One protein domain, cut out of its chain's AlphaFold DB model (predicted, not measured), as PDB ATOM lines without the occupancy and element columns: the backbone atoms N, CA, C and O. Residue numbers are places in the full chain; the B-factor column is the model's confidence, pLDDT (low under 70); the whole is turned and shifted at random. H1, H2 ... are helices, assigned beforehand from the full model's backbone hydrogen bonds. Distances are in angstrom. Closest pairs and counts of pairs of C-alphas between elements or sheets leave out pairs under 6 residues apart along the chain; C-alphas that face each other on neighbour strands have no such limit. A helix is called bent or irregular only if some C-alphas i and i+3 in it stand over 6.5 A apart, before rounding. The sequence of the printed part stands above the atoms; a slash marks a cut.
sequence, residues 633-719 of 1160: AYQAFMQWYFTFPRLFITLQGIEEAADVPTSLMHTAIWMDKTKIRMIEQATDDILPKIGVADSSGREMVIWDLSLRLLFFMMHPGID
ATOM      1  N   ALA A 633     -43.142   5.022  15.539       62.31
ATOM      2  CA  ALA A 633     -42.897   4.419  16.853       62.31
ATOM      3  C   ALA A 633     -42.181   5.377  17.828       62.31
ATOM      4  O   ALA A 633     -42.561   5.460  18.997       62.31
ATOM      5  N   TYR A 634     -41.195   6.141  17.344       69.44
ATOM      6  CA  TYR A 634     -40.512   7.186  18.114       69.44
ATOM      7  C   TYR A 634     -41.458   8.351  18.419       69.44
ATOM      8  O   TYR A 634     -41.508   8.818  19.555       69.44
ATOM      9  N   GLN A 635     -42.267   8.777  17.441       68.94
ATOM     10  CA  GLN A 635     -43.262   9.840  17.639       68.94
ATOM     11  C   GLN A 635     -44.262   9.472  18.747       68.94
ATOM     12  O   GLN A 635     -44.434  10.224  19.706       68.94
ATOM     13  N   ALA A 636     -44.860   8.278  18.658       66.06
ATOM     14  CA  ALA A 636     -45.810   7.763  19.639       66.06
ATOM     15  C   ALA A 636     -45.181   7.595  21.033       66.06
ATOM     16  O   ALA A 636     -45.810   7.929  22.039       66.06
ATOM     17  N   PHE A 637     -43.935   7.109  21.102       69.19
ATOM     18  CA  PHE A 637     -43.203   6.981  22.361       69.19
ATOM     19  C   PHE A 637     -42.920   8.341  23.000       69.19
ATOM     20  O   PHE A 637     -43.224   8.523  24.175       69.19
ATOM     21  N   MET A 638     -42.386   9.305  22.244       72.00
ATOM     22  CA  MET A 638     -42.051  10.635  22.762       72.00
ATOM     23  C   MET A 638     -43.306  11.407  23.177       72.00
ATOM     24  O   MET A 638     -43.337  11.994  24.257       72.00
ATOM     25  N   GLN A 639     -44.385  11.335  22.391       69.38
ATOM     26  CA  GLN A 639     -45.668  11.938  22.750       69.38
ATOM     27  C   GLN A 639     -46.240  11.324  24.041       69.38
ATOM     28  O   GLN A 639     -46.678  12.062  24.925       69.38
ATOM     29  N   TRP A 640     -46.172   9.997  24.215       69.12
ATOM     30  CA  TRP A 640     -46.581   9.342  25.464       69.12
ATOM     31  C   TRP A 640     -45.655   9.689  26.641       69.12
ATOM     32  O   TRP A 640     -46.141   9.979  27.732       69.12
ATOM     33  N   TYR A 641     -44.338   9.720  26.423       68.88
ATOM     34  CA  TYR A 641     -43.327  10.072  27.424       68.88
ATOM     35  C   TYR A 641     -43.526  11.493  27.962       68.88
ATOM     36  O   TYR A 641     -43.545  11.678  29.177       68.88
ATOM     37  N   PHE A 642     -43.742  12.483  27.089       64.62
ATOM     38  CA  PHE A 642     -44.013  13.862  27.506       64.62
ATOM     39  C   PHE A 642     -45.404  14.035  28.133       64.62
ATOM     40  O   PHE A 642     -45.562  14.875  29.017       64.62
ATOM     41  N   THR A 643     -46.391  13.216  27.752       60.72
ATOM     42  CA  THR A 643     -47.735  13.241  28.361       60.72
ATOM     43  C   THR A 643     -47.757  12.570  29.747       60.72
ATOM     44  O   THR A 643     -48.444  13.045  30.650       60.72
ATOM     45  N   PHE A 644     -46.983  11.497  29.960       62.75
ATOM     46  CA  PHE A 644     -47.002  10.685  31.188       62.75
ATOM     47  C   PHE A 644     -45.611  10.442  31.831       62.75
ATOM     48  O   PHE A 644     -45.328   9.322  32.279       62.75
ATOM     49  N   PRO A 645     -44.734  11.457  31.985       55.12
ATOM     50  CA  PRO A 645     -43.326  11.248  32.355       55.12
ATOM     51  C   PRO A 645     -43.150  10.620  33.746       55.12
ATOM     52  O   PRO A 645     -42.250   9.813  33.973       55.12
ATOM     53  N   ARG A 646     -44.054  10.924  34.689       46.50
ATOM     54  CA  ARG A 646     -44.048  10.323  36.035       46.50
ATOM     55  C   ARG A 646     -44.408   8.837  36.016       46.50
ATOM     56  O   ARG A 646     -43.836   8.068  36.787       46.50
ATOM     57  N   LEU A 647     -45.328   8.429  35.138       56.28
ATOM     58  CA  LEU A 647     -45.717   7.027  34.982       56.28
ATOM     59  C   LEU A 647     -44.592   6.235  34.310       56.28
ATOM     60  O   LEU A 647     -44.248   5.158  34.788       56.28
ATOM     61  N   PHE A 648     -43.957   6.811  33.283       60.28
ATOM     62  CA  PHE A 648     -42.766   6.244  32.650       60.28
ATOM     63  C   PHE A 648     -41.638   5.986  33.660       60.28
ATOM     64  O   PHE A 648     -41.173   4.855  33.772       60.28
ATOM     65  N   ILE A 649     -41.235   6.997  34.442       58.38
ATOM     66  CA  ILE A 649     -40.163   6.858  35.445       58.38
ATOM     67  C   ILE A 649     -40.524   5.792  36.491       58.38
ATOM     68  O   ILE A 649     -39.679   4.975  36.857       58.38
ATOM     69  N   THR A 650     -41.784   5.763  36.939       55.19
ATOM     70  CA  THR A 650     -42.253   4.781  37.930       55.19
ATOM     71  C   THR A 650     -42.209   3.354  37.383       55.19
ATOM     72  O   THR A 650     -41.724   2.467  38.074       55.19
ATOM     73  N   LEU A 651     -42.666   3.120  36.147       57.06
ATOM     74  CA  LEU A 651     -42.674   1.782  35.542       57.06
ATOM     75  C   LEU A 651     -41.283   1.324  35.083       57.06
ATOM     76  O   LEU A 651     -40.979   0.140  35.169       57.06
ATOM     77  N   GLN A 652     -40.416   2.233  34.623       62.53
ATOM     78  CA  GLN A 652     -39.036   1.885  34.270       62.53
ATOM     79  C   GLN A 652     -38.208   1.488  35.502       62.53
ATOM     80  O   GLN A 652     -37.340   0.632  35.362       62.53
ATOM     81  N   GLY A 653     -38.489   2.065  36.678       53.59
ATOM     82  CA  GLY A 653     -37.786   1.791  37.937       53.59
ATOM     83  C   GLY A 653     -38.256   0.556  38.722       53.59
ATOM     84  O   GLY A 653     -37.763   0.340  39.828       53.59
ATOM     85  N   ILE A 654     -39.202  -0.231  38.194       54.66
ATOM     86  CA  ILE A 654     -39.603  -1.521  38.775       54.66
ATOM     87  C   ILE A 654     -38.945  -2.647  37.967       54.66
ATOM     88  O   ILE A 654     -39.092  -2.728  36.743       54.66
ATOM     89  N   GLU A 655     -38.192  -3.498  38.664       51.62
ATOM     90  CA  GLU A 655     -37.405  -4.587  38.066       51.62
ATOM     91  C   GLU A 655     -38.117  -5.946  38.161       51.62
ATOM     92  O   GLU A 655     -38.020  -6.748  37.234       51.62
ATOM     93  N   GLU A 656     -38.878  -6.203  39.233       58.34
ATOM     94  CA  GLU A 656     -39.587  -7.473  39.433       58.34
ATOM     95  C   GLU A 656     -41.059  -7.405  38.996       58.34
ATOM     96  O   GLU A 656     -41.814  -6.515  39.384       58.34
ATOM     97  N   ALA A 657     -41.510  -8.417  38.246       57.06
ATOM     98  CA  ALA A 657     -42.907  -8.550  37.823       57.06
ATOM     99  C   ALA A 657     -43.901  -8.702  38.989       57.06
ATOM    100  O   ALA A 657     -45.079  -8.416  38.814       57.06
ATOM    101  N   ALA A 658     -43.451  -9.127  40.173       53.41
ATOM    102  CA  ALA A 658     -44.298  -9.217  41.364       53.41
ATOM    103  C   ALA A 658     -44.625  -7.842  41.985       53.41
ATOM    104  O   ALA A 658     -45.650  -7.706  42.651       53.41
ATOM    105  N   ASP A 659     -43.784  -6.829  41.746       58.72
ATOM    106  CA  ASP A 659     -43.917  -5.484  42.323       58.72
ATOM    107  C   ASP A 659     -44.785  -4.543  41.465       58.72
ATOM    108  O   ASP A 659     -45.225  -3.491  41.937       58.72
ATOM    109  N   VAL A 660     -45.064  -4.902  40.205       63.12
ATOM    110  CA  VAL A 660     -45.961  -4.140  39.325       63.12
ATOM    111  C   VAL A 660     -47.416  -4.550  39.597       63.12
ATOM    112  O   VAL A 660     -47.773  -5.712  39.394       63.12
ATOM    113  N   PRO A 661     -48.316  -3.624  39.988       69.94
ATOM    114  CA  PRO A 661     -49.740  -3.930  40.107       69.94
ATOM    115  C   PRO A 661     -50.298  -4.485  38.791       69.94
ATOM    116  O   PRO A 661     -50.059  -3.905  37.732       69.94
ATOM    117  N   THR A 662     -51.100  -5.554  38.833       67.56
ATOM    118  CA  THR A 662     -51.637  -6.211  37.620       67.56
ATOM    119  C   THR A 662     -52.352  -5.239  36.669       67.56
ATOM    120  O   THR A 662     -52.258  -5.381  35.453       67.56
ATOM    121  N   SER A 663     -52.999  -4.196  37.205       65.69
ATOM    122  CA  SER A 663     -53.640  -3.119  36.434       65.69
ATOM    123  C   SER A 663     -52.674  -2.249  35.617       65.69
ATOM    124  O   SER A 663     -53.098  -1.640  34.641       65.69
ATOM    125  N   LEU A 664     -51.394  -2.186  35.994       70.69
ATOM    126  CA  LEU A 664     -50.333  -1.461  35.283       70.69
ATOM    127  C   LEU A 664     -49.467  -2.377  34.410       70.69
ATOM    128  O   LEU A 664     -48.733  -1.884  33.556       70.69
ATOM    129  N   MET A 665     -49.572  -3.699  34.569       76.81
ATOM    130  CA  MET A 665     -48.768  -4.668  33.819       76.81
ATOM    131  C   MET A 665     -48.997  -4.556  32.304       76.81
ATOM    132  O   MET A 665     -48.043  -4.609  31.537       76.81
ATOM    133  N   HIS A 666     -50.237  -4.316  31.854       77.88
ATOM    134  CA  HIS A 666     -50.533  -4.053  30.437       77.88
ATOM    135  C   HIS A 666     -49.829  -2.790  29.916       77.88
ATOM    136  O   HIS A 666     -49.290  -2.800  28.810       77.88
ATOM    137  N   THR A 667     -49.789  -1.722  30.718       78.81
ATOM    138  CA  THR A 667     -49.094  -0.470  30.385       78.81
ATOM    139  C   THR A 667     -47.580  -0.668  30.355       78.81
ATOM    140  O   THR A 667     -46.932  -0.157  29.447       78.81
ATOM    141  N   ALA A 668     -47.019  -1.450  31.283       78.94
ATOM    142  CA  ALA A 668     -45.600  -1.804  31.302       78.94
ATOM    143  C   ALA A 668     -45.203  -2.672  30.091       78.94
ATOM    144  O   ALA A 668     -44.241  -2.356  29.399       78.94
ATOM    145  N   ILE A 669     -46.006  -3.692  29.763       83.88
ATOM    146  CA  ILE A 669     -45.855  -4.538  28.564       83.88
ATOM    147  C   ILE A 669     -45.903  -3.700  27.281       83.88
ATOM    148  O   ILE A 669     -45.092  -3.905  26.379       83.88
ATOM    149  N   TRP A 670     -46.844  -2.756  27.178       84.25
ATOM    150  CA  TRP A 670     -46.931  -1.851  26.031       84.25
ATOM    151  C   TRP A 670     -45.730  -0.898  25.961       84.25
ATOM    152  O   TRP A 670     -45.162  -0.720  24.887       84.25
ATOM    153  N   MET A 671     -45.315  -0.323  27.091       81.69
ATOM    154  CA  MET A 671     -44.163   0.579  27.172       81.69
ATOM    155  C   MET A 671     -42.878  -0.126  26.729       81.69
ATOM    156  O   MET A 671     -42.151   0.420  25.902       81.69
ATOM    157  N   ASP A 672     -42.614  -1.336  27.227       82.75
ATOM    158  CA  ASP A 672     -41.401  -2.080  26.882       82.75
ATOM    159  C   ASP A 672     -41.422  -2.540  25.415       82.75
ATOM    160  O   ASP A 672     -40.423  -2.366  24.724       82.75
ATOM    161  N   LYS A 673     -42.569  -2.982  24.874       82.75
ATOM    162  CA  LYS A 673     -42.723  -3.263  23.429       82.75
ATOM    163  C   LYS A 673     -42.480  -2.041  22.550       82.75
ATOM    164  O   LYS A 673     -41.796  -2.146  21.534       82.75
ATOM    165  N   THR A 674     -43.039  -0.891  22.916       80.50
ATOM    166  CA  THR A 674     -42.857   0.358  22.167       80.50
ATOM    167  C   THR A 674     -41.404   0.829  22.247       80.50
ATOM    168  O   THR A 674     -40.846   1.242  21.235       80.50
ATOM    169  N   LYS A 675     -40.754   0.690  23.411       80.19
ATOM    170  CA  LYS A 675     -39.338   1.030  23.605       80.19
ATOM    171  C   LYS A 675     -38.405   0.093  22.828       80.19
ATOM    172  O   LYS A 675     -37.483   0.589  22.193       80.19
ATOM    173  N   ILE A 676     -38.668  -1.218  22.806       81.88
ATOM    174  CA  ILE A 676     -37.937  -2.189  21.971       81.88
ATOM    175  C   ILE A 676     -38.057  -1.803  20.492       81.88
ATOM    176  O   ILE A 676     -37.038  -1.536  19.866       81.88
ATOM    177  N   ARG A 677     -39.280  -1.633  19.966       80.56
ATOM    178  CA  ARG A 677     -39.501  -1.216  18.564       80.56
ATOM    179  C   ARG A 677     -38.817   0.103  18.219       80.56
ATOM    180  O   ARG A 677     -38.286   0.248  17.125       80.56
ATOM    181  N   MET A 678     -38.822   1.069  19.139       82.25
ATOM    182  CA  MET A 678     -38.124   2.340  18.959       82.25
ATOM    183  C   MET A 678     -36.604   2.145  18.851       82.25
ATOM    184  O   MET A 678     -35.991   2.777  18.003       82.25
ATOM    185  N   ILE A 679     -36.002   1.271  19.663       78.69
ATOM    186  CA  ILE A 679     -34.555   0.988  19.644       78.69
ATOM    187  C   ILE A 679     -34.157   0.139  18.417       78.69
ATOM    188  O   ILE A 679     -33.103   0.368  17.825       78.69
ATOM    189  N   GLU A 680     -35.016  -0.794  17.994       79.19
ATOM    190  CA  GLU A 680     -34.863  -1.585  16.761       79.19
ATOM    191  C   GLU A 680     -34.933  -0.716  15.494       79.19
ATOM    192  O   GLU A 680     -34.223  -0.974  14.526       79.19
ATOM    193  N   GLN A 681     -35.803   0.302  15.487       81.75
ATOM    194  CA  GLN A 681     -36.076   1.150  14.317       81.75
ATOM    195  C   GLN A 681     -35.328   2.491  14.334       81.75
ATOM    196  O   GLN A 681     -35.378   3.227  13.347       81.75
ATOM    197  N   ALA A 682     -34.652   2.825  15.434       78.75
ATOM    198  CA  ALA A 682     -33.739   3.956  15.509       78.75
ATOM    199  C   ALA A 682     -32.522   3.690  14.621       78.75
ATOM    200  O   ALA A 682     -31.868   2.657  14.753       78.75
ATOM    201  N   THR A 683     -32.190   4.639  13.749       81.88
ATOM    202  CA  THR A 683     -30.894   4.685  13.064       81.88
ATOM    203  C   THR A 683     -29.771   4.955  14.072       81.88
ATOM    204  O   THR A 683     -30.025   5.379  15.203       81.88
ATOM    205  N   ASP A 684     -28.519   4.685  13.699       77.31
ATOM    206  CA  ASP A 684     -27.391   4.767  14.641       77.31
ATOM    207  C   ASP A 684     -27.136   6.202  15.162       77.31
ATOM    208  O   ASP A 684     -26.619   6.362  16.262       77.31
ATOM    209  N   ASP A 685     -27.586   7.241  14.448       77.69
ATOM    210  CA  ASP A 685     -27.602   8.644  14.904       77.69
ATOM    211  C   ASP A 685     -28.731   8.968  15.908       77.69
ATOM    212  O   ASP A 685     -28.653   9.952  16.648       77.69
ATOM    213  N   ILE A 686     -29.780   8.138  15.964       75.06
ATOM    214  CA  ILE A 686     -30.905   8.280  16.901       75.06
ATOM    215  C   ILE A 686     -30.645   7.506  18.202       75.06
ATOM    216  O   ILE A 686     -31.126   7.933  19.252       75.06
ATOM    217  N   LEU A 687     -29.867   6.413  18.177       73.00
ATOM    218  CA  LEU A 687     -29.579   5.605  19.375       73.00
ATOM    219  C   LEU A 687     -29.092   6.437  20.584       73.00
ATOM    220  O   LEU A 687     -29.702   6.312  21.656       73.00
ATOM    221  N   PRO A 688     -28.103   7.347  20.454       73.44
ATOM    222  CA  PRO A 688     -27.630   8.120  21.599       73.44
ATOM    223  C   PRO A 688     -28.703   9.071  22.143       73.44
ATOM    224  O   PRO A 688     -28.827   9.237  23.359       73.44
ATOM    225  N   LYS A 689     -29.555   9.623  21.262       71.31
ATOM    226  CA  LYS A 689     -30.680  10.502  21.635       71.31
ATOM    227  C   LYS A 689     -31.731   9.793  22.501       71.31
ATOM    228  O   LYS A 689     -32.418  10.455  23.273       71.31
ATOM    229  N   ILE A 690     -31.846   8.463  22.410       67.44
ATOM    230  CA  ILE A 690     -32.759   7.639  23.229       67.44
ATOM    231  C   ILE A 690     -32.069   6.938  24.413       67.44
ATOM    232  O   ILE A 690     -32.676   6.080  25.060       67.44
ATOM    233  N   GLY A 691     -30.826   7.314  24.733       69.94
ATOM    234  CA  GLY A 691     -30.072   6.762  25.864       69.94
ATOM    235  C   GLY A 691     -29.476   5.376  25.600       69.94
ATOM    236  O   GLY A 691     -29.307   4.594  26.535       69.94
ATOM    237  N   VAL A 692     -29.181   5.062  24.337       71.56
ATOM    238  CA  VAL A 692     -28.485   3.844  23.912       71.56
ATOM    239  C   VAL A 692     -27.144   4.259  23.307       71.56
ATOM    240  O   VAL A 692     -27.123   4.939  22.291       71.56
ATOM    241  N   ALA A 693     -26.030   3.890  23.945       72.00
ATOM    242  CA  ALA A 693     -24.717   4.471  23.635       72.00
ATOM    243  C   ALA A 693     -24.270   4.270  22.172       72.00
ATOM    244  O   ALA A 693     -23.776   5.206  21.552       72.00
ATOM    245  N   ASP A 694     -24.459   3.064  21.636       76.12
ATOM    246  CA  ASP A 694     -24.091   2.675  20.274       76.12
ATOM    247  C   ASP A 694     -24.874   1.418  19.835       76.12
ATOM    248  O   ASP A 694     -25.765   0.929  20.542       76.12
ATOM    249  N   SER A 695     -24.532   0.868  18.668       71.38
ATOM    250  CA  SER A 695     -25.121  -0.361  18.127       71.38
ATOM    251  C   SER A 695     -24.879  -1.613  18.983       71.38
ATOM    252  O   SER A 695     -25.700  -2.523  18.919       71.38
ATOM    253  N   SER A 696     -23.842  -1.662  19.828       70.31
ATOM    254  CA  SER A 696     -23.630  -2.747  20.802       70.31
ATOM    255  C   SER A 696     -24.521  -2.574  22.042       70.31
ATOM    256  O   SER A 696     -25.127  -3.526  22.541       70.31
ATOM    257  N   GLY A 697     -24.708  -1.326  22.486       70.12
ATOM    258  CA  GLY A 697     -25.671  -0.959  23.520       70.12
ATOM    259  C   GLY A 697     -27.119  -1.236  23.106       70.12
ATOM    260  O   GLY A 697     -27.932  -1.585  23.967       70.12
ATOM    261  N   ARG A 698     -27.441  -1.131  21.805       78.81
ATOM    262  CA  ARG A 698     -28.760  -1.460  21.223       78.81
ATOM    263  C   ARG A 698     -29.201  -2.857  21.646       78.81
ATOM    264  O   ARG A 698     -30.301  -3.023  22.170       78.81
ATOM    265  N   GLU A 699     -28.318  -3.833  21.476       71.25
ATOM    266  CA  GLU A 699     -28.597  -5.240  21.755       71.25
ATOM    267  C   GLU A 699     -28.802  -5.493  23.250       71.25
ATOM    268  O   GLU A 699     -29.819  -6.062  23.643       71.25
ATOM    269  N   MET A 700     -27.899  -4.987  24.098       71.69
ATOM    270  CA  MET A 700     -27.996  -5.135  25.556       71.69
ATOM    271  C   MET A 700     -29.281  -4.506  26.124       71.69
ATOM    272  O   MET A 700     -29.911  -5.078  27.013       71.69
ATOM    273  N   VAL A 701     -29.703  -3.340  25.621       73.81
ATOM    274  CA  VAL A 701     -30.923  -2.673  26.110       73.81
ATOM    275  C   VAL A 701     -32.190  -3.357  25.584       73.81
ATOM    276  O   VAL A 701     -33.148  -3.498  26.346       73.81
ATOM    277  N   ILE A 702     -32.210  -3.830  24.330       76.31
ATOM    278  CA  ILE A 702     -33.306  -4.678  23.823       76.31
ATOM    279  C   ILE A 702     -33.407  -5.957  24.658       76.31
ATOM    280  O   ILE A 702     -34.512  -6.345  25.037       76.31
ATOM    281  N   TRP A 703     -32.276  -6.581  24.986       73.12
ATOM    282  CA  TRP A 703     -32.202  -7.795  25.792       73.12
ATOM    283  C   TRP A 703     -32.792  -7.607  27.197       73.12
ATOM    284  O   TRP A 703     -33.729  -8.321  27.564       73.12
ATOM    285  N   ASP A 704     -32.320  -6.602  27.947       73.81
ATOM    286  CA  ASP A 704     -32.827  -6.263  29.289       73.81
ATOM    287  C   ASP A 704     -34.349  -6.016  29.272       73.81
ATOM    288  O   ASP A 704     -35.100  -6.563  30.088       73.81
ATOM    289  N   LEU A 705     -34.828  -5.219  28.307       76.44
ATOM    290  CA  LEU A 705     -36.254  -4.914  28.151       76.44
ATOM    291  C   LEU A 705     -37.071  -6.151  27.774       76.44
ATOM    292  O   LEU A 705     -38.187  -6.308  28.260       76.44
ATOM    293  N   SER A 706     -36.532  -7.035  26.939       78.06
ATOM    294  CA  SER A 706     -37.235  -8.230  26.473       78.06
ATOM    295  C   SER A 706     -37.311  -9.313  27.550       78.06
ATOM    296  O   SER A 706     -38.340  -9.980  27.659       78.06
ATOM    297  N   LEU A 707     -36.286  -9.450  28.401       72.62
ATOM    298  CA  LEU A 707     -36.357 -10.284  29.605       72.62
ATOM    299  C   LEU A 707     -37.402  -9.754  30.595       72.62
ATOM    300  O   LEU A 707     -38.209 -10.530  31.112       72.62
ATOM    301  N   ARG A 708     -37.458  -8.436  30.834       79.62
ATOM    302  CA  ARG A 708     -38.492  -7.857  31.706       79.62
ATOM    303  C   ARG A 708     -39.898  -8.040  31.126       79.62
ATOM    304  O   ARG A 708     -40.803  -8.502  31.823       79.62
ATOM    305  N   LEU A 709     -40.058  -7.752  29.836       82.12
ATOM    306  CA  LEU A 709     -41.292  -7.945  29.080       82.12
ATOM    307  C   LEU A 709     -41.772  -9.403  29.156       82.12
ATOM    308  O   LEU A 709     -42.957  -9.649  29.388       82.12
ATOM    309  N   LEU A 710     -40.854 -10.366  29.027       76.50
ATOM    310  CA  LEU A 710     -41.110 -11.791  29.216       76.50
ATOM    311  C   LEU A 710     -41.695 -12.081  30.607       76.50
ATOM    312  O   LEU A 710     -42.772 -12.670  30.691       76.50
ATOM    313  N   PHE A 711     -41.054 -11.634  31.692       76.12
ATOM    314  CA  PHE A 711     -41.574 -11.860  33.047       76.12
ATOM    315  C   PHE A 711     -42.956 -11.224  33.273       76.12
ATOM    316  O   PHE A 711     -43.810 -11.852  33.904       76.12
ATOM    317  N   PHE A 712     -43.222 -10.038  32.714       79.38
ATOM    318  CA  PHE A 712     -44.552  -9.419  32.769       79.38
ATOM    319  C   PHE A 712     -45.616 -10.226  32.001       79.38
ATOM    320  O   PHE A 712     -46.729 -10.404  32.499       79.38
ATOM    321  N   MET A 713     -45.301 -10.747  30.810       80.12
ATOM    322  CA  MET A 713     -46.240 -11.557  30.013       80.12
ATOM    323  C   MET A 713     -46.468 -12.959  30.599       80.12
ATOM    324  O   MET A 713     -47.564 -13.502  30.453       80.12
ATOM    325  N   MET A 714     -45.472 -13.519  31.299       72.44
ATOM    326  CA  MET A 714     -45.592 -14.775  32.052       72.44
ATOM    327  C   MET A 714     -46.348 -14.636  33.386       72.44
ATOM    328  O   MET A 714     -46.593 -15.641  34.057       72.44
ATOM    329  N   HIS A 715     -46.710 -13.419  33.805       76.56
ATOM    330  CA  HIS A 715     -47.387 -13.208  35.081       76.56
ATOM    331  C   HIS A 715     -48.807 -13.833  35.075       76.56
ATOM    332  O   HIS A 715     -49.583 -13.559  34.152       76.56
ATOM    333  N   PRO A 716     -49.221 -14.602  36.111       65.50
ATOM    334  CA  PRO A 716     -50.516 -15.305  36.146       65.50
ATOM    335  C   PRO A 716     -51.768 -14.419  36.073       65.50
ATOM    336  O   PRO A 716     -52.877 -14.930  35.916       65.50
ATOM    337  N   GLY A 717     -51.602 -13.105  36.249       68.81
ATOM    338  CA  GLY A 717     -52.659 -12.106  36.090       68.81
ATOM    339  C   GLY A 717     -52.801 -11.527  34.677       68.81
ATOM    340  O   GLY A 717     -53.683 -10.699  34.490       68.81
ATOM    341  N   ILE A 718     -51.941 -11.913  33.724       74.75
ATOM    342  CA  ILE A 718     -51.916 -11.388  32.345       74.75
ATOM    343  C   ILE A 718     -51.983 -12.498  31.291       74.75
ATOM    344  O   ILE A 718     -52.644 -12.312  30.276       74.75
ATOM    345  N   ASP A 719     -51.325 -13.637  31.533       67.12
ATOM    346  CA  ASP A 719     -51.451 -14.868  30.730       67.12
ATOM    347  C   ASP A 719     -51.215 -14.683  29.208       67.12
ATOM    348  O   ASP A 719     -51.880 -15.279  28.361       67.12
TER     349      ASP A 719
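AT A GLANCE: This is residues 633 to 719 of the 1160 residues of an uncharacterized protein of Steccherinum ochraceum (UniProt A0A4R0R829). Two long helices, H3 and H4, lie side by side as a helical hairpin, and two short helices, H1 and H2, make an angled cap over the side of H3 away from H4. H1 packs on the part of H3 at residues 674 to 681, while H2 points with its later residues toward H3 near Ala 668, so that the two short helices and H3 form a rough triangle. The printed part has 87 residues with four named helices, in the order H1, H2, H3, H4, and no named strand; the class is all helix. The whole is compact, with a radius of gyration of the C-alphas of 13.0 A, and its C-alphas span 39 by 27 by 18 A.

IN THESE COORDINATES: H1 holds residues 633 to 643, 15.3 A from first to last C-alpha, and begins with C-alpha 633 at (-42.897, 4.419, 16.853). H2, residues 645 to 652, is 10.5 A long. H3, residues 662 to 681, is the longest helix and measures 29.0 A from C-alpha 662 at (-51.637, -6.211, 37.620). H3 is irregular, but only just: C-alphas 663 and 666 are 6.8 A apart. H4, residues 695 to 713, is 26.7 A long and ends with C-alpha 713 at (-46.240, -11.557, 30.013).

HOW THE PARTS SIT: H1 and H2 are close but not clearly touching, with the closest C-alphas, those of Tyr 641 and Phe 648, 6.5 A apart. They run opposite ways at a steep tilt of 65 degrees. H1 touches H3 with residues 674 to 681 of H3 alone, and the closest C-alphas, those of Tyr 634 and Met 678, are 5.5 A apart. These two run opposite ways at a steep tilt of 46 degrees. H2 and H3 are close but not clearly touching, about perpendicular at 88 degrees, with the closest C-alphas, those of Leu 651 and Ala 668, 6.3 A apart. H3 and H4 touch as a helical hairpin, opposite ways at a shallow tilt of 23 degrees, and their closest C-alphas are those of Ile 676 and Ile 702, 5.6 A apart. H4 is apart from H1 and from H2. In H1 and H2 every O i to N i+4 pair is within hydrogen-bond range; in H3 it is 14 of 16 and in H4 14 of 15.

THE WHOLE: The two C-alphas farthest apart, those of Asp 685 and Pro 716, are 39.4 A from each other. The printed part has no cut. The link from H1 to H2 is tight, that from H2 to H3 is short with 9 residues, and that from H3 to H4, residues 682 to 694, is long. The mean pLDDT of the printed part is 71.0, and 35 residues are under 70, among them residues 639 to 663.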